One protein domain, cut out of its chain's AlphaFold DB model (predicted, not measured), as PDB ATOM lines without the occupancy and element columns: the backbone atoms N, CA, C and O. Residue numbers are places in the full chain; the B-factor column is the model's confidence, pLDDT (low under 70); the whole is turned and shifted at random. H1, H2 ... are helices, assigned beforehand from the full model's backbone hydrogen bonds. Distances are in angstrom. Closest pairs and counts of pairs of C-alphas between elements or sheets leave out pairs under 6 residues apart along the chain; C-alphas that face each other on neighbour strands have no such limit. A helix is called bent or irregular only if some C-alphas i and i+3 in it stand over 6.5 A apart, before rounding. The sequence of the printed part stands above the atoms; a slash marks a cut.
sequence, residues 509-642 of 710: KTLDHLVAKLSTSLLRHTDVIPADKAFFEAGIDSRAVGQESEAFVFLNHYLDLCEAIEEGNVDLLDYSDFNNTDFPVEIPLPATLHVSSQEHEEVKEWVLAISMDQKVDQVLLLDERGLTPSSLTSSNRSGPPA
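This is residues 509 to 642 of the 710 residues of an uncharacterized protein of Coptotermes formosanus (UniProt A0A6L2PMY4). Three helices, H1, H2 and H3, run back and forth side by side in a row with H2 in the middle, and a fourth, H4, packs at a steep slant on residues 552 to 559 of H3. Two long stretches with no named element, residues 568 to 596 and 612 to 642, make much of the rest. The printed part has 134 residues with four named helices, in the order H1, H2, H3, H4, and no named strand; the class is all helix, though under half of the residues, 66, are in named elements. The whole is compact, with a radius of gyration of the C-alphas of 14.5 A and spans of 41 by 31 by 29 A.

H1, residues 509 to 525, begins at C-alpha 509 (402.838, 615.851, 451.963) and is 25.5 A long; it is irregular, with C-alphas 510 and 513 7.6 A apart. H2 is residues 531 to 544. H3, residues 548 to 567, is the longest helix at 28.5 A and ends at C-alpha 567 (412.776, 652.733, 457.244). H4, residues 597 to 611, ends at C-alpha 611 (401.702, 636.539, 471.084).

H1 and H2 form a helical hairpin and touch, closest at the C-alphas of Ser 519 and Ala 538, 4.6 A, at a shallow tilt of 24 degrees, opposite ways. H2 and H3 form another, closest at the C-alphas of Gly 539 and Ala 551, 4.2 A, at a shallow tilt of 25 degrees, opposite ways. H3 touches H4 with residues 552 to 559 alone, closest at the C-alphas of Phe 552 and Val 607, 6.4 A, at a steep tilt of 50 degrees. H1 and H4 are apart. In H2, H3 and H4 every O i to N i+4 pair is within hydrogen-bond range; in H1, 8 of 13 are.

The C-alphas farthest apart, those of Gln 598 and Ser 638, are 43.7 A apart. The printed part has no cut. The links H1 to H2 and H2 to H3 are tight, and that from H3 to H4 is long, 29 residues. The mean pLDDT of the printed part is 87.7, and residues 634 to 639 are under 70.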
ATOM      1  N   LYS A 509     403.160 615.515 450.554       90.12
ATOM      2  CA  LYS A 509     402.838 615.851 451.963       90.12
ATOM      3  C   LYS A 509     403.675 615.127 453.026       90.12
ATOM      4  O   LYS A 509     403.914 615.641 454.112       90.12
ATOM      5  N   THR A 510     404.133 613.902 452.761       92.12
ATOM      6  CA  THR A 510     404.974 613.165 453.728       92.12
ATOM      7  C   THR A 510     406.358 613.798 453.927       92.12
ATOM      8  O   THR A 510     407.068 613.427 454.867       92.12
ATOM      9  N   LEU A 511     406.735 614.746 453.065       94.62
ATOM     10  CA  LEU A 511     407.987 615.488 453.100       94.62
ATOM     11  C   LEU A 511     407.841 616.906 453.677       94.62
ATOM     12  O   LEU A 511     408.851 617.600 453.732       94.62
ATOM     13  N   ASP A 512     406.671 617.323 454.180       94.44
ATOM     14  CA  ASP A 512     406.457 618.686 454.710       94.44
ATOM     15  C   ASP A 512     407.481 619.051 455.807       94.44
ATOM     16  O   ASP A 512     408.054 620.138 455.815       94.44
ATOM     17  N   HIS A 513     407.841 618.103 456.679       94.94
ATOM     18  CA  HIS A 513     408.915 618.318 457.661       94.94
ATOM     19  C   HIS A 513     410.301 618.530 457.029       94.94
ATOM     20  O   HIS A 513     411.141 619.195 457.628       94.94
ATOM     21  N   LEU A 514     410.590 617.949 455.859       95.38
ATOM     22  CA  LEU A 514     411.834 618.238 455.133       95.38
ATOM     23  C   LEU A 514     411.779 619.607 454.450       95.38
ATOM     24  O   LEU A 514     412.815 620.261 454.381       95.38
ATOM     25  N   VAL A 515     410.601 620.045 453.988       96.44
ATOM     26  CA  VAL A 515     410.383 621.406 453.468       96.44
ATOM     27  C   VAL A 515     410.731 622.424 454.553       96.44
ATOM     28  O   VAL A 515     411.599 623.257 454.321       96.44
ATOM     29  N   ALA A 516     410.163 622.288 455.758       95.88
ATOM     30  CA  ALA A 516     410.473 623.165 456.890       95.88
ATOM     31  C   ALA A 516     411.978 623.180 457.215       95.88
ATOM     32  O   ALA A 516     412.586 624.243 457.305       95.88
ATOM     33  N   LYS A 517     412.628 622.005 457.277       95.88
ATOM     34  CA  LYS A 517     414.083 621.915 457.497       95.88
ATOM     35  C   LYS A 517     414.910 622.627 456.419       95.88
ATOM     36  O   LYS A 517     415.930 623.242 456.734       95.88
ATOM     37  N   LEU A 518     414.515 622.524 455.149       96.50
ATOM     38  CA  LEU A 518     415.201 623.207 454.051       96.50
ATOM     39  C   LEU A 518     415.025 624.723 454.141       96.50
ATOM     40  O   LEU A 518     416.004 625.445 453.983       96.50
ATOM     41  N   SER A 519     413.820 625.199 454.452       96.56
ATOM     42  CA  SER A 519     413.544 626.630 454.614       96.56
ATOM     43  C   SER A 519     414.314 627.226 455.790       96.56
ATOM     44  O   SER A 519     414.991 628.235 455.628       96.56
ATOM     45  N   THR A 520     414.352 626.543 456.937       95.75
ATOM     46  CA  THR A 520     415.195 626.948 458.074       95.75
ATOM     47  C   THR A 520     416.686 626.899 457.729       95.75
ATOM     48  O   THR A 520     417.469 627.720 458.192       95.75
ATOM     49  N   SER A 521     417.106 625.951 456.888       95.50
ATOM     50  CA  SER A 521     418.491 625.855 456.416       95.50
ATOM     51  C   SER A 521     418.893 626.989 455.473       95.50
ATOM     52  O   SER A 521     420.060 627.379 455.469       95.50
ATOM     53  N   LEU A 522     417.948 627.513 454.689       96.00
ATOM     54  CA  LEU A 522     418.157 628.654 453.798       96.00
ATOM     55  C   LEU A 522     418.424 629.956 454.571       96.00
ATOM     56  O   LEU A 522     419.132 630.810 454.047       96.00
ATOM     57  N   LEU A 523     417.968 630.079 455.826       94.88
ATOM     58  CA  LEU A 523     418.245 631.246 456.682       94.88
ATOM     59  C   LEU A 523     419.748 631.502 456.902       94.88
ATOM     60  O   LEU A 523     420.154 632.644 457.096       94.88
ATOM     61  N   ARG A 524     420.594 630.465 456.795       92.88
ATOM     62  CA  ARG A 524     422.064 630.596 456.848       92.88
ATOM     63  C   ARG A 524     422.676 631.346 455.668       92.88
ATOM     64  O   ARG A 524     423.859 631.656 455.706       92.88
ATOM     65  N   HIS A 525     421.897 631.571 454.617       94.31
ATOM     66  CA  HIS A 525     422.352 632.170 453.368       94.31
ATOM     67  C   HIS A 525     421.711 633.540 453.112       94.31
ATOM     68  O   HIS A 525     421.669 633.993 451.969       94.31
ATOM     69  N   THR A 526     421.177 634.183 454.156       92.75
ATOM     70  CA  THR A 526     420.527 635.512 454.120       92.75
ATOM     71  C   THR A 526     421.491 636.672 453.855       92.75
ATOM     72  O   THR A 526     421.060 637.791 453.607       92.75
ATOM     73  N   ASP A 527     422.793 636.396 453.820       89.75
ATOM     74  CA  ASP A 527     423.825 637.264 453.254       89.75
ATOM     75  C   ASP A 527     423.779 637.313 451.709       89.75
ATOM     76  O   ASP A 527     424.245 638.279 451.100       89.75
ATOM     77  N   VAL A 528     423.194 636.292 451.069       92.19
ATOM     78  CA  VAL A 528     423.063 636.161 449.605       92.19
ATOM     79  C   VAL A 528     421.610 636.260 449.129       92.19
ATOM     80  O   VAL A 528     421.355 636.821 448.061       92.19
ATOM     81  N   ILE A 529     420.660 635.691 449.875       93.31
ATOM     82  CA  ILE A 529     419.221 635.715 449.555       93.31
ATOM     83  C   ILE A 529     418.509 636.813 450.358       93.31
ATOM     84  O   ILE A 529     418.937 637.100 451.473       93.31
ATOM     85  N   PRO A 530     417.393 637.385 449.867       92.81
ATOM     86  CA  PRO A 530     416.621 638.357 450.638       92.81
ATOM     87  C   PRO A 530     416.172 637.789 451.983       92.81
ATOM     88  O   PRO A 530     415.528 636.735 452.037       92.81
ATOM     89  N   ALA A 531     416.526 638.484 453.063       91.62
ATOM     90  CA  ALA A 531     416.226 638.042 454.418       91.62
ATOM     91  C   ALA A 531     414.715 638.001 454.684       91.62
ATOM     92  O   ALA A 531     414.217 636.997 455.188       91.62
ATOM     93  N   ASP A 532     413.973 639.028 454.268       92.00
ATOM     94  CA  ASP A 532     412.512 639.090 454.388       92.00
ATOM     95  C   ASP A 532     411.833 637.865 453.749       92.00
ATOM     96  O   ASP A 532     411.038 637.181 454.393       92.00
ATOM     97  N   LYS A 533     412.225 637.508 452.520       93.06
ATOM     98  CA  LYS A 533     411.764 636.293 451.839       93.06
ATOM     99  C   LYS A 533     412.093 635.037 452.640       93.06
ATOM    100  O   LYS A 533     411.226 634.189 452.834       93.06
ATOM    101  N   ALA A 534     413.347 634.889 453.057       94.31
ATOM    102  CA  ALA A 534     413.818 633.666 453.694       94.31
ATOM    103  C   ALA A 534     413.123 633.422 455.044       94.31
ATOM    104  O   ALA A 534     412.667 632.306 455.299       94.31
ATOM    105  N   PHE A 535     412.987 634.463 455.875       94.69
ATOM    106  CA  PHE A 535     412.302 634.390 457.169       94.69
ATOM    107  C   PHE A 535     410.797 634.166 457.018       94.69
ATOM    108  O   PHE A 535     410.241 633.319 457.722       94.69
ATOM    109  N   PHE A 536     410.154 634.822 456.047       95.06
ATOM    110  CA  PHE A 536     408.759 634.549 455.704       95.06
ATOM    111  C   PHE A 536     408.554 633.079 455.313       95.06
ATOM    112  O   PHE A 536     407.715 632.380 455.885       95.06
ATOM    113  N   GLU A 537     409.354 632.568 454.375       94.75
ATOM    114  CA  GLU A 537     409.235 631.191 453.893       94.75
ATOM    115  C   GLU A 537     409.513 630.150 454.985       94.75
ATOM    116  O   GLU A 537     408.768 629.172 455.095       94.75
ATOM    117  N   ALA A 538     410.547 630.357 455.807       95.81
ATOM    118  CA  ALA A 538     410.864 629.485 456.936       95.81
ATOM    119  C   ALA A 538     409.745 629.471 457.981       95.81
ATOM    120  O   ALA A 538     409.376 628.405 458.477       95.81
ATOM    121  N   GLY A 539     409.162 630.633 458.271       95.19
ATOM    122  CA  GLY A 539     408.048 630.777 459.194       95.19
ATOM    123  C   GLY A 539     406.775 630.067 458.728       95.19
ATOM    124  O   GLY A 539     406.193 629.278 459.475       95.19
ATOM    125  N   ILE A 540     406.374 630.275 457.469       95.00
ATOM    126  CA  ILE A 540     405.189 629.634 456.878       95.00
ATOM    127  C   ILE A 540     405.348 628.112 456.802       95.00
ATOM    128  O   ILE A 540     404.433 627.379 457.187       95.00
ATOM    129  N   ASP A 541     406.507 627.615 456.357       95.62
ATOM    130  CA  ASP A 541     406.730 626.170 456.255       95.62
ATOM    131  C   ASP A 541     406.820 625.507 457.645       95.62
ATOM    132  O   ASP A 541     406.303 624.404 457.827       95.62
ATOM    133  N   SER A 542     407.392 626.185 458.650       95.12
ATOM    134  CA  SER A 542     407.414 625.709 460.047       95.12
ATOM    135  C   SER A 542     406.009 625.674 460.659       95.12
ATOM    136  O   SER A 542     405.639 624.718 461.350       95.12
ATOM    137  N   ARG A 543     405.178 626.677 460.349       94.12
ATOM    138  CA  ARG A 543     403.768 626.726 460.760       94.12
ATOM    139  C   ARG A 543     402.973 625.567 460.159       94.12
ATOM    140  O   ARG A 543     402.178 624.949 460.862       94.12
ATOM    141  N   ALA A 544     403.203 625.236 458.888       93.25
ATOM    142  CA  ALA A 544     402.501 624.153 458.196       93.25
ATOM    143  C   ALA A 544     402.721 622.771 458.839       93.25
ATOM    144  O   ALA A 544     401.838 621.915 458.781       93.25
ATOM    145  N   VAL A 545     403.869 622.560 459.493       94.50
ATOM    146  CA  VAL A 545     404.211 621.301 460.177       94.50
ATOM    147  C   VAL A 545     403.941 621.317 461.686       94.50
ATOM    148  O   VAL A 545     404.279 620.356 462.378       94.50
ATOM    149  N   GLY A 546     403.326 622.386 462.204       90.75
ATOM    150  CA  GLY A 546     402.976 622.527 463.620       90.75
ATOM    151  C   GLY A 546     404.148 622.885 464.540       90.75
ATOM    152  O   GLY A 546     404.048 622.690 465.749       90.75
ATOM    153  N   GLN A 547     405.262 623.397 464.003       92.00
ATOM    154  CA  GLN A 547     406.375 623.931 464.797       92.00
ATOM    155  C   GLN A 547     406.105 625.403 465.149       92.00
ATOM    156  O   GLN A 547     406.778 626.307 464.658       92.00
ATOM    157  N   GLU A 548     405.086 625.645 465.978       90.44
ATOM    158  CA  GLU A 548     404.568 626.995 466.265       90.44
ATOM    159  C   GLU A 548     405.610 627.928 466.900       90.44
ATOM    160  O   GLU A 548     405.676 629.091 466.517       90.44
ATOM    161  N   SER A 549     406.471 627.422 467.789       90.12
ATOM    162  CA  SER A 549     407.554 628.205 468.406       90.12
ATOM    163  C   SER A 549     408.568 628.732 467.384       90.12
ATOM    164  O   SER A 549     408.889 629.917 467.385       90.12
ATOM    165  N   GLU A 550     409.055 627.870 466.483       91.00
ATOM    166  CA  GLU A 550     409.998 628.267 465.423       91.00
ATOM    167  C   GLU A 550     409.323 629.218 464.430       91.00
ATOM    168  O   GLU A 550     409.882 630.252 464.071       91.00
ATOM    169  N   ALA A 551     408.084 628.900 464.042       93.94
ATOM    170  CA  ALA A 551     407.296 629.736 463.152       93.94
ATOM    171  C   ALA A 551     407.060 631.138 463.724       93.94
ATOM    172  O   ALA A 551     407.173 632.113 462.988       93.94
ATOM    173  N   PHE A 552     406.767 631.248 465.025       93.69
ATOM    174  CA  PHE A 552     406.586 632.531 465.697       93.69
ATOM    175  C   PHE A 552     407.859 633.373 465.648       93.69
ATOM    176  O   PHE A 552     407.803 634.505 465.184       93.69
ATOM    177  N   VAL A 553     409.008 632.815 466.052       93.19
ATOM    178  CA  VAL A 553     410.278 633.560 466.067       93.19
ATOM    179  C   VAL A 553     410.659 634.030 464.658       93.19
ATOM    180  O   VAL A 553     411.028 635.187 464.473       93.19
ATOM    181  N   PHE A 554     410.522 633.172 463.639       95.25
ATOM    182  CA  PHE A 554     410.854 633.550 462.262       95.25
ATOM    183  C   PHE A 554     409.894 634.588 461.679       95.25
ATOM    184  O   PHE A 554     410.346 635.518 461.015       95.25
ATOM    185  N   LEU A 555     408.586 634.451 461.921       95.06
ATOM    186  CA  LEU A 555     407.596 635.395 461.401       95.06
ATOM    187  C   LEU A 555     407.616 636.730 462.146       95.06
ATOM    188  O   LEU A 555     407.387 637.755 461.514       95.06
ATOM    189  N   ASN A 556     407.932 636.740 463.442       93.38
ATOM    190  CA  ASN A 556     408.129 637.980 464.186       93.38
ATOM    191  C   ASN A 556     409.345 638.744 463.647       93.38
ATOM    192  O   ASN A 556     409.211 639.896 463.259       93.38
ATOM    193  N   HIS A 557     410.485 638.064 463.484       92.81
ATOM    194  CA  HIS A 557     411.670 638.688 462.894       92.81
ATOM    195  C   HIS A 557     411.450 639.129 461.436       92.81
ATOM    196  O   HIS A 557     411.991 640.137 461.002       92.81
ATOM    197  N   TYR A 558     410.621 638.417 460.667       94.38
ATOM    198  CA  TYR A 558     410.192 638.875 459.344       94.38
ATOM    199  C   TYR A 558     409.439 640.217 459.395       94.38
ATOM    200  O   TYR A 558     409.653 641.048 458.515       94.38
ATOM    201  N   LEU A 559     408.582 640.452 460.396       93.12
ATOM    202  CA  LEU A 559     407.903 641.742 460.559       93.12
ATOM    203  C   LEU A 559     408.911 642.847 460.895       93.12
ATOM    204  O   LEU A 559     408.881 643.890 460.245       93.12
ATOM    205  N   ASP A 560     409.860 642.574 461.796       91.88
ATOM    206  CA  ASP A 560     410.951 643.504 462.127       91.88
ATOM    207  C   ASP A 560     411.800 643.836 460.882       91.88
ATOM    208  O   ASP A 560     412.162 644.988 460.642       91.88
ATOM    209  N   LEU A 561     412.071 642.837 460.031       91.06
ATOM    210  CA  LEU A 561     412.749 643.021 458.744       91.06
ATOM    211  C   LEU A 561     411.943 643.892 457.783       91.06
ATOM    212  O   LEU A 561     412.531 644.711 457.081       91.06
ATOM    213  N   CYS A 562     410.620 643.737 457.741       91.06
ATOM    214  CA  CYS A 562     409.770 644.577 456.901       91.06
ATOM    215  C   CYS A 562     409.829 646.043 457.352       91.06
ATOM    216  O   CYS A 562     410.027 646.919 456.513       91.06
ATOM    217  N   GLU A 563     409.746 646.297 458.660       89.50
ATOM    218  CA  GLU A 563     409.888 647.641 459.239       89.50
ATOM    219  C   GLU A 563     411.279 648.232 458.945       89.50
ATOM    220  O   GLU A 563     411.397 649.360 458.459       89.50
ATOM    221  N   ALA A 564     412.344 647.445 459.129       89.12
ATOM    222  CA  ALA A 564     413.712 647.867 458.831       89.12
ATOM    223  C   ALA A 564     413.939 648.191 457.343       89.12
ATOM    224  O   ALA A 564     414.687 649.121 457.026       89.12
ATOM    225  N   ILE A 565     413.298 647.458 456.423       89.00
ATOM    226  CA  ILE A 565     413.357 647.720 454.976       89.00
ATOM    227  C   ILE A 565     412.622 649.018 454.625       89.00
ATOM    228  O   ILE A 565     413.147 649.819 453.850       89.00
ATOM    229  N   GLU A 566     411.438 649.253 455.193       87.94
ATOM    230  CA  GLU A 566     410.658 650.473 454.949       87.94
ATOM    231  C   GLU A 566     411.357 651.732 455.484       87.94
ATOM    232  O   GLU A 566     411.348 652.777 454.825       87.94
ATOM    233  N   GLU A 567     412.010 651.633 456.647       86.12
ATOM    234  CA  GLU A 567     412.776 652.733 457.244       86.12
ATOM    235  C   GLU A 567     414.210 652.855 456.694       86.12
ATOM    236  O   GLU A 567     414.863 653.886 456.878       86.12
ATOM    237  N   GLY A 568     414.707 651.824 456.001       83.75
ATOM    238  CA  GLY A 568     416.070 651.756 455.472       83.75
ATOM    239  C   GLY A 568     417.148 651.712 456.560       83.75
ATOM    240  O   GLY A 568     418.253 652.219 456.342       83.75
ATOM    241  N   ASN A 569     416.834 651.155 457.733       83.56
ATOM    242  CA  ASN A 569     417.697 651.178 458.910       83.56
ATOM    243  C   ASN A 569     417.879 649.780 459.524       83.56
ATOM    244  O   ASN A 569     416.970 649.237 460.142       83.56
ATOM    245  N   VAL A 570     419.092 649.231 459.397       78.12
ATOM    246  CA  VAL A 570     419.472 647.907 459.930       78.12
ATOM    247  C   VAL A 570     419.528 647.898 461.462       78.12
ATOM    248  O   VAL A 570     419.292 646.859 462.069       78.12
ATOM    249  N   ASP A 571     419.781 649.049 462.099       79.19
ATOM    250  CA  ASP A 571     419.948 649.151 463.559       79.19
ATOM    251  C   ASP A 571     418.650 648.870 464.343       79.19
ATOM    252  O   ASP A 571     418.671 648.785 465.570       79.19
ATOM    253  N   LEU A 572     417.517 648.745 463.645       77.62
ATOM    254  CA  LEU A 572     416.222 648.379 464.219       77.62
ATOM    255  C   LEU A 572     416.094 646.875 464.497       77.62
ATOM    256  O   LEU A 572     415.207 646.473 465.244       77.62
ATOM    257  N   LEU A 573     416.964 646.049 463.910       84.00
ATOM    258  CA  LEU A 573     416.871 644.596 464.009       84.00
ATOM    259  C   LEU A 573     417.484 644.081 465.312       84.00
ATOM    260  O   LEU A 573     418.679 644.251 465.567       84.00
ATOM    261  N   ASP A 574     416.672 643.384 466.110       82.75
ATOM    262  CA  ASP A 574     417.142 642.622 467.264       82.75
ATOM    263  C   ASP A 574     417.432 641.167 466.867       82.75
ATOM    264  O   ASP A 574     416.586 640.458 466.321       82.75
ATOM    265  N   TYR A 575     418.652 640.717 467.159       83.25
ATOM    266  CA  TYR A 575     419.119 639.354 466.897       83.25
ATOM    267  C   TYR A 575     419.264 638.518 468.176       83.25
ATOM    268  O   TYR A 575     419.850 637.431 468.142       83.25
ATOM    269  N   SER A 576     418.742 638.988 469.317       83.56
ATOM    270  CA  SER A 576     418.846 638.296 470.609       83.56
ATOM    271  C   SER A 576     418.373 636.843 470.561       83.56
ATOM    272  O   SER A 576     419.003 635.963 471.162       83.56
ATOM    273  N   ASP A 577     417.310 636.586 469.803       83.81
ATOM    274  CA  ASP A 577     416.681 635.270 469.669       83.81
ATOM    275  C   ASP A 577     417.525 634.295 468.836       83.81
ATOM    276  O   ASP A 577     417.395 633.074 468.956       83.81
ATOM    277  N   PHE A 578     418.469 634.822 468.049       87.81
ATOM    278  CA  PHE A 578     419.309 634.071 467.118       87.81
ATOM    279  C   PHE A 578     420.740 633.839 467.624       87.81
ATOM    280  O   PHE A 578     421.544 633.220 466.929       87.81
ATOM    281  N   ASN A 579     421.064 634.229 468.863       84.25
ATOM    282  CA  ASN A 579     422.399 634.061 469.467       84.25
ATOM    283  C   ASN A 579     422.937 632.616 469.458       84.25
ATOM    284  O   ASN A 579     424.148 632.394 469.469       84.25
ATOM    285  N   ASN A 580     422.041 631.624 469.469       84.38
ATOM    286  CA  ASN A 580     422.387 630.197 469.440       84.38
ATOM    287  C   ASN A 580     422.260 629.582 468.035       84.38
ATOM    288  O   ASN A 580     422.168 628.356 467.914       84.38
ATOM    289  N   THR A 581     422.226 630.429 467.000       87.06
ATOM    290  CA  THR A 581     422.157 630.042 465.590       87.06
ATOM    291  C   THR A 581     423.452 630.347 464.840       87.06
ATOM    292  O   THR A 581     424.334 631.039 465.347       87.06
ATOM    293  N   ASP A 582     423.565 629.822 463.623       86.94
ATOM    294  CA  ASP A 582     424.588 630.187 462.642       86.94
ATOM    295  C   ASP A 582     424.035 631.081 461.520       86.94
ATOM    296  O   ASP A 582     424.554 631.075 460.402       86.94
ATOM    297  N   PHE A 583     422.969 631.835 461.804       90.50
ATOM    298  CA  PHE A 583     422.383 632.772 460.851       90.50
ATOM    299  C   PHE A 583     423.210 634.066 460.778       90.50
ATOM    300  O   PHE A 583     423.659 634.561 461.817       90.50
ATOM    301  N   PRO A 584     423.434 634.621 459.571       88.12
ATOM    302  CA  PRO A 584     424.089 635.913 459.404       88.12
ATOM    303  C   PRO A 584     423.381 637.035 460.178       88.12
ATOM    304  O   PRO A 584     422.162 637.170 460.111       88.12
ATOM    305  N   VAL A 585     424.164 637.850 460.890       83.94
ATOM    306  CA  VAL A 585     423.687 639.065 461.583       83.94
ATOM    307  C   VAL A 585     423.852 640.296 460.688       83.94
ATOM    308  O   VAL A 585     422.996 641.170 460.650       83.94
ATOM    309  N   GLU A 586     424.950 640.359 459.932       81.75
ATOM    310  CA  GLU A 586     425.186 641.411 458.943       81.75
ATOM    311  C   GLU A 586     424.538 641.009 457.614       81.75
ATOM    312  O   GLU A 586     425.127 640.269 456.823       81.75
ATOM    313  N   ILE A 587     423.312 641.479 457.383       84.50
ATOM    314  CA  ILE A 587     422.543 641.185 456.168       84.50
ATOM    315  C   ILE A 587     422.328 642.431 455.294       84.50
ATOM    316  O   ILE A 587     422.132 643.534 455.810       84.50
ATOM    317  N   PRO A 588     422.336 642.288 453.956       85.25
ATOM    318  CA  PRO A 588     421.957 643.371 453.058       85.25
ATOM    319  C   PRO A 588     420.431 643.555 453.048       85.25
ATOM    320  O   PRO A 588     419.696 642.621 452.728       85.25
ATOM    321  N   LEU A 589     419.944 644.769 453.337       83.00
ATOM    322  CA  LEU A 589     418.514 645.076 453.213       83.00
ATOM    323  C   LEU A 589     418.099 645.169 451.733       83.00
ATOM    324  O   LEU A 589     418.724 645.913 450.966       83.00
ATOM    325  N   PRO A 590     417.044 644.448 451.311       82.75
ATOM    326  CA  PRO A 590     416.439 644.616 449.994       82.75
ATOM    327  C   PRO A 590     415.912 646.039 449.767       82.75
ATOM    328  O   PRO A 590     415.510 646.726 450.700       82.75
ATOM    329  N   ALA A 591     415.856 646.474 448.505       77.94
ATOM    330  CA  ALA A 591     415.306 647.786 448.143       77.94
ATOM    331  C   ALA A 591     413.765 647.840 448.179       77.94
ATOM    332  O   ALA A 591     413.182 648.921 448.218       77.94
ATOM    333  N   THR A 592     413.109 646.683 448.100       83.81
ATOM    334  CA  THR A 592     411.651 646.532 448.063       83.81
ATOM    335  C   THR A 592     411.263 645.261 448.801       83.81
ATOM    336  O   THR A 592     411.968 644.258 448.675       83.81
ATOM    337  N   LEU A 593     410.124 645.284 449.492       87.00
ATOM    338  CA  LEU A 593     409.560 644.103 450.148       87.00
ATOM    339  C   LEU A 593     409.246 642.999 449.132       87.00
ATOM    340  O   LEU A 593     408.714 643.262 448.050       87.00
ATOM    341  N   HIS A 594     409.572 641.758 449.488       82.50
ATOM    342  CA  HIS A 594     409.379 640.590 448.632       82.50
ATOM    343  C   HIS A 594     407.954 640.024 448.682       82.50
ATOM    344  O   HIS A 594     407.484 639.411 447.721       82.50
ATOM    345  N   VAL A 595     407.285 640.191 449.821       83.94
ATOM    346  CA  VAL A 595     405.983 639.589 450.135       83.94
ATOM    347  C   VAL A 595     404.857 640.578 449.829       83.94
ATOM    348  O   VAL A 595     405.023 641.789 449.973       83.94
ATOM    349  N   SER A 596     403.702 640.073 449.384       87.00
ATOM    350  CA  SER A 596     402.548 640.924 449.082       87.00
ATOM    351  C   SER A 596     401.945 641.545 450.349       87.00
ATOM    352  O   SER A 596     401.984 640.950 451.424       87.00
ATOM    353  N   SER A 597     401.309 642.716 450.230       86.81
ATOM    354  CA  SER A 597     400.658 643.372 451.376       86.81
ATOM    355  C   SER A 597     399.573 642.505 452.027       86.81
ATOM    356  O   SER A 597     399.338 642.622 453.222       86.81
ATOM    357  N   GLN A 598     398.921 641.624 451.260       88.81
ATOM    358  CA  GLN A 598     397.924 640.705 451.808       88.81
ATOM    359  C   GLN A 598     398.574 639.648 452.710       88.81
ATOM    360  O   GLN A 598     398.152 639.473 453.847       88.81
ATOM    361  N   GLU A 599     399.608 638.966 452.217       89.00
ATOM    362  CA  GLU A 599     400.332 637.953 452.995       89.00
ATOM    363  C   GLU A 599     401.018 638.569 454.220       89.00
ATOM    364  O   GLU A 599     401.064 637.948 455.281       89.00
ATOM    365  N   HIS A 600     401.499 639.808 454.097       91.00
ATOM    366  CA  HIS A 600     402.068 640.560 455.211       91.00
ATOM    367  C   HIS A 600     401.045 640.783 456.340       91.00
ATOM    368  O   HIS A 600     401.331 640.477 457.498       91.00
ATOM    369  N   GLU A 601     399.831 641.246 456.017       91.06
ATOM    370  CA  GLU A 601     398.764 641.422 457.014       91.06
ATOM    371  C   GLU A 601     398.318 640.082 457.623       91.06
ATOM    372  O   GLU A 601     398.127 639.991 458.835       91.06
ATOM    373  N   GLU A 602     398.236 639.007 456.828       92.44
ATOM    374  CA  GLU A 602     397.916 637.662 457.335       92.44
ATOM    375  C   GLU A 602     398.960 637.157 458.349       92.44
ATOM    376  O   GLU A 602     398.611 636.528 459.356       92.44
ATOM    377  N   VAL A 603     400.246 637.433 458.108       93.38
ATOM    378  CA  VAL A 603     401.319 637.117 459.059       93.38
ATOM    379  C   VAL A 603     401.188 637.964 460.318       93.38
ATOM    380  O   VAL A 603     401.251 637.418 461.419       93.38
ATOM    381  N   LYS A 604     400.952 639.269 460.179       92.31
ATOM    382  CA  LYS A 604     400.792 640.195 461.305       92.31
ATOM    383  C   LYS A 604     399.638 639.799 462.222       92.31
ATOM    384  O   LYS A 604     399.821 639.718 463.436       92.31
ATOM    385  N   GLU A 605     398.470 639.487 461.661       92.62
ATOM    386  CA  GLU A 605     397.319 638.998 462.428       92.62
ATOM    387  C   GLU A 605     397.646 637.705 463.186       92.62
ATOM    388  O   GLU A 605     397.278 637.549 464.354       92.62
ATOM    389  N   TRP A 606     398.369 636.783 462.546       93.44
ATOM    390  CA  TRP A 606     398.743 635.514 463.163       93.44
ATOM    391  C   TRP A 606     399.780 635.675 464.283       93.44
ATOM    392  O   TRP A 606     399.607 635.082 465.350       93.44
ATOM    393  N   VAL A 607     400.819 636.495 464.083       92.50
ATOM    394  CA  VAL A 607     401.837 636.780 465.110       92.50
ATOM    395  C   VAL A 607     401.186 637.443 466.327       92.50
ATOM    396  O   VAL A 607     401.438 637.020 467.456       92.50
ATOM    397  N   LEU A 608     400.269 638.398 466.124       90.25
ATOM    398  CA  LEU A 608     399.499 639.012 467.212       90.25
ATOM    399  C   LEU A 608     398.631 637.992 467.960       90.25
ATOM    400  O   LEU A 608     398.557 638.028 469.189       90.25
ATOM    401  N   ALA A 609     397.992 637.064 467.241       89.00
ATOM    402  CA  ALA A 609     397.173 636.024 467.855       89.00
ATOM    403  C   ALA A 609     398.004 635.068 468.729       89.00
ATOM    404  O   ALA A 609     397.591 634.760 469.847       89.00
ATOM    405  N   ILE A 610     399.176 634.633 468.254       89.00
ATOM    406  CA  ILE A 610     400.069 633.743 469.014       89.00
ATOM    407  C   ILE A 610     400.774 634.464 470.157       89.00
ATOM    408  O   ILE A 610     400.954 633.871 471.217       89.00
ATOM    409  N   SER A 611     401.110 635.745 470.000       86.19
ATOM    410  CA  SER A 611     401.702 636.539 471.084       86.19
ATOM    411  C   SER A 611     400.800 636.568 472.331       86.19
ATOM    412  O   SER A 611     401.283 636.589 473.463       86.19
ATOM    413  N   MET A 612     399.479 636.483 472.129       84.19
ATOM    414  CA  MET A 612     398.479 636.404 473.197       84.19
ATOM    415  C   MET A 612     398.238 634.978 473.734       84.19
ATOM    416  O   MET A 612     397.586 634.832 474.774       84.19
ATOM    417  N   ASP A 613     398.738 633.930 473.070       82.88
ATOM    418  CA  ASP A 613     398.599 632.538 473.508       82.88
ATOM    419  C   ASP A 613     399.755 632.127 474.433       82.88
ATOM    420  O   ASP A 613     400.884 631.888 474.013       82.88
ATOM    421  N   GLN A 614     399.454 631.972 475.724       73.00
ATOM    422  CA  GLN A 614     400.428 631.567 476.747       73.00
ATOM    423  C   GLN A 614     400.894 630.105 476.625       73.00
ATOM    424  O   GLN A 614     401.706 629.661 477.434       73.00
ATOM    425  N   LYS A 615     400.344 629.325 475.686       78.19
ATOM    426  CA  LYS A 615     400.720 627.918 475.480       78.19
ATOM    427  C   LYS A 615     401.906 627.732 474.541       78.19
ATOM    428  O   LYS A 615     402.485 626.647 474.552       78.19
ATOM    429  N   VAL A 616     402.229 628.732 473.723       77.44
ATOM    430  CA  VAL A 616     403.328 628.656 472.758       77.44
ATOM    431  C   VAL A 616     404.563 629.298 473.372       77.44
ATOM    432  O   VAL A 616     404.564 630.488 473.685       77.44
ATOM    433  N   ASP A 617     405.626 628.513 473.537       77.25
ATOM    434  CA  ASP A 617     406.922 629.039 473.960       77.25
ATOM    435  C   ASP A 617     407.517 629.871 472.816       77.25
ATOM    436  O   ASP A 617     407.785 629.351 471.732       77.25
ATOM    437  N   GLN A 618     407.726 631.164 473.054       84.62
ATOM    438  CA  GLN A 618     408.199 632.144 472.065       84.62
ATOM    439  C   GLN A 618     409.738 632.162 471.965       84.62
ATOM    440  O   GLN A 618     410.357 633.218 471.970       84.62
ATOM    441  N   VAL A 619     410.375 630.984 471.961       85.56
ATOM    442  CA  VAL A 619     411.842 630.833 471.948       85.56
ATOM    443  C   VAL A 619     412.242 629.660 471.054       85.56
ATOM    444  O   VAL A 619     411.571 628.626 471.024       85.56
ATOM    445  N   LEU A 620     413.374 629.786 470.354       86.50
ATOM    446  CA  LEU A 620     413.954 628.679 469.597       86.50
ATOM    447  C   LEU A 620     414.433 627.567 470.537       86.50
ATOM    448  O   LEU A 620     415.258 627.779 471.429       86.50
ATOM    449  N   LEU A 621     413.939 626.352 470.302       85.69
ATOM    450  CA  LEU A 621     414.323 625.178 471.079       85.69
ATOM    451  C   LEU A 621     415.806 624.849 470.864       85.69
ATOM    452  O   LEU A 621     416.322 624.930 469.748       85.69
ATOM    453  N   LEU A 622     416.476 624.438 471.940       86.50
ATOM    454  CA  LEU A 622     417.880 624.035 471.919       86.50
ATOM    455  C   LEU A 622     418.005 622.511 471.984       86.50
ATOM    456  O   LEU A 622     417.264 621.840 472.702       86.50
ATOM    457  N   ASP A 623     418.962 621.964 471.241       83.12
ATOM    458  CA  ASP A 623     419.299 620.543 471.262       83.12
ATOM    459  C   ASP A 623     420.318 620.196 472.371       83.12
ATOM    460  O   ASP A 623     420.712 621.029 473.188       83.12
ATOM    461  N   GLU A 624     420.797 618.946 472.400       79.38
ATOM    462  CA  GLU A 624     421.817 618.482 473.358       79.38
ATOM    463  C   GLU A 624     423.153 619.252 473.255       79.38
ATOM    464  O   GLU A 624     423.961 619.249 474.189       79.38
ATOM    465  N   ARG A 625     423.404 619.932 472.128       79.31
ATOM    466  CA  ARG A 625     424.568 620.801 471.919       79.31
ATOM    467  C   ARG A 625     424.324 622.207 472.469       79.31
ATOM    468  O   ARG A 625     425.257 623.004 472.453       79.31
ATOM    469  N   GLY A 626     423.134 622.518 472.983       80.06
ATOM    470  CA  GLY A 626     422.758 623.869 473.393       80.06
ATOM    471  C   GLY A 626     422.689 624.843 472.216       80.06
ATOM    472  O   GLY A 626     422.869 626.038 472.420       80.06
ATOM    473  N   LEU A 627     422.494 624.326 471.000       85.00
ATOM    474  CA  LEU A 627     422.324 625.092 469.766       85.00
ATOM    475  C   LEU A 627     420.933 624.827 469.212       85.00
ATOM    476  O   LEU A 627     420.307 623.825 469.563       85.00
ATOM    477  N   THR A 628     420.456 625.679 468.310       86.44
ATOM    478  CA  THR A 628     419.233 625.329 467.587       86.44
ATOM    479  C   THR A 628     419.478 624.075 466.728       86.44
ATOM    480  O   THR A 628     420.573 623.909 466.173       86.44
ATOM    481  N   PRO A 629     418.495 623.163 466.589       87.44
ATOM    482  CA  PRO A 629     418.656 621.918 465.837       87.44
ATOM    483  C   PRO A 629     419.149 622.092 464.393       87.44
ATOM    484  O   PRO A 629     419.760 621.176 463.843       87.44
ATOM    485  N   SER A 630     418.889 623.248 463.779       88.81
ATOM    486  CA  SER A 630     419.322 623.595 462.424       88.81
ATOM    487  C   SER A 630     420.792 624.016 462.333       88.81
ATOM    488  O   SER A 630     421.360 623.920 461.247       88.81
ATOM    489  N   SER A 631     421.424 624.429 463.434       88.75
ATOM    490  CA  SER A 631     422.752 625.053 463.421       88.75
ATOM    491  C   SER A 631     423.891 624.068 463.166       88.75
ATOM    492  O   SER A 631     423.998 623.013 463.811       88.75
ATOM    493  N   LEU A 632     424.789 624.444 462.254       87.62
ATOM    494  CA  LEU A 632     426.022 623.728 461.925       87.62
ATOM    495  C   LEU A 632     427.197 624.182 462.793       87.62
ATOM    496  O   LEU A 632     428.068 623.371 463.115       87.62
ATOM    497  N   THR A 633     427.222 625.459 463.177       83.50
ATOM    498  CA  THR A 633     428.283 626.071 463.994       83.50
ATOM    499  C   THR A 633     427.710 626.862 465.166       83.50
ATOM    500  O   THR A 633     426.499 626.961 465.335       83.50
ATOM    501  N   SER A 634     428.593 627.382 466.017       68.69
ATOM    502  CA  SER A 634     428.242 628.318 467.079       68.69
ATOM    503  C   SER A 634     429.370 629.318 467.267       68.69
ATOM    504  O   SER A 634     430.531 628.922 467.353       68.69
ATOM    505  N   SER A 635     429.027 630.594 467.419       63.19
ATOM    506  CA  SER A 635     429.947 631.655 467.847       63.19
ATOM    507  C   SER A 635     430.522 631.405 469.252       63.19
ATOM    508  O   SER A 635     431.656 631.778 469.541       63.19
ATOM    509  N   ASN A 636     429.770 630.703 470.107       59.59
ATOM    510  CA  ASN A 636     430.086 630.481 471.520       59.59
ATOM    511  C   ASN A 636     430.807 629.148 471.806       59.59
ATOM    512  O   ASN A 636     431.223 628.906 472.942       59.59
ATOM    513  N   ARG A 637     430.973 628.258 470.812       63.97
ATOM    514  CA  ARG A 637     431.686 626.976 470.973       63.97
ATOM    515  C   ARG A 637     432.773 626.792 469.919       63.97
ATOM    516  O   ARG A 637     432.496 626.692 468.732       63.97
ATOM    517  N   SER A 638     434.009 626.617 470.380       58.28
ATOM    518  CA  SER A 638     435.149 626.243 469.537       58.28
ATOM    519  C   SER A 638     435.045 624.772 469.103       58.28
ATOM    520  O   SER A 638     435.435 623.873 469.850       58.28
ATOM    521  N   GLY A 639     434.550 624.522 467.893       69.12
ATOM    522  CA  GLY A 639     434.541 623.210 467.242       69.12
ATOM    523  C   GLY A 639     434.408 623.340 465.720       69.12
ATOM    524  O   GLY A 639     433.966 624.387 465.247       69.12
ATOM    525  N   PRO A 640     434.810 622.323 464.938       76.94
ATOM    526  CA  PRO A 640     434.614 622.353 463.493       76.94
ATOM    527  C   PRO A 640     433.111 622.365 463.151       76.94
ATOM    528  O   PRO A 640     432.330 621.742 463.879       76.94
ATOM    529  N   PRO A 641     432.703 623.032 462.052       83.44
ATOM    530  CA  PRO A 641     431.324 623.008 461.573       83.44
ATOM    531  C   PRO A 641     430.826 621.577 461.386       83.44
ATOM    532  O   PRO A 641     431.535 620.724 460.844       83.44
ATOM    533  N   ALA A 642     429.587 621.318 461.802       87.38
ATOM    534  CA  ALA A 642     428.909 620.084 461.443       87.38
ATOM    535  C   ALA A 642     428.695 620.030 459.925       87.38
ATOM    536  O   ALA A 642     428.452 621.046 459.274       87.38
TER     537      ALA A 642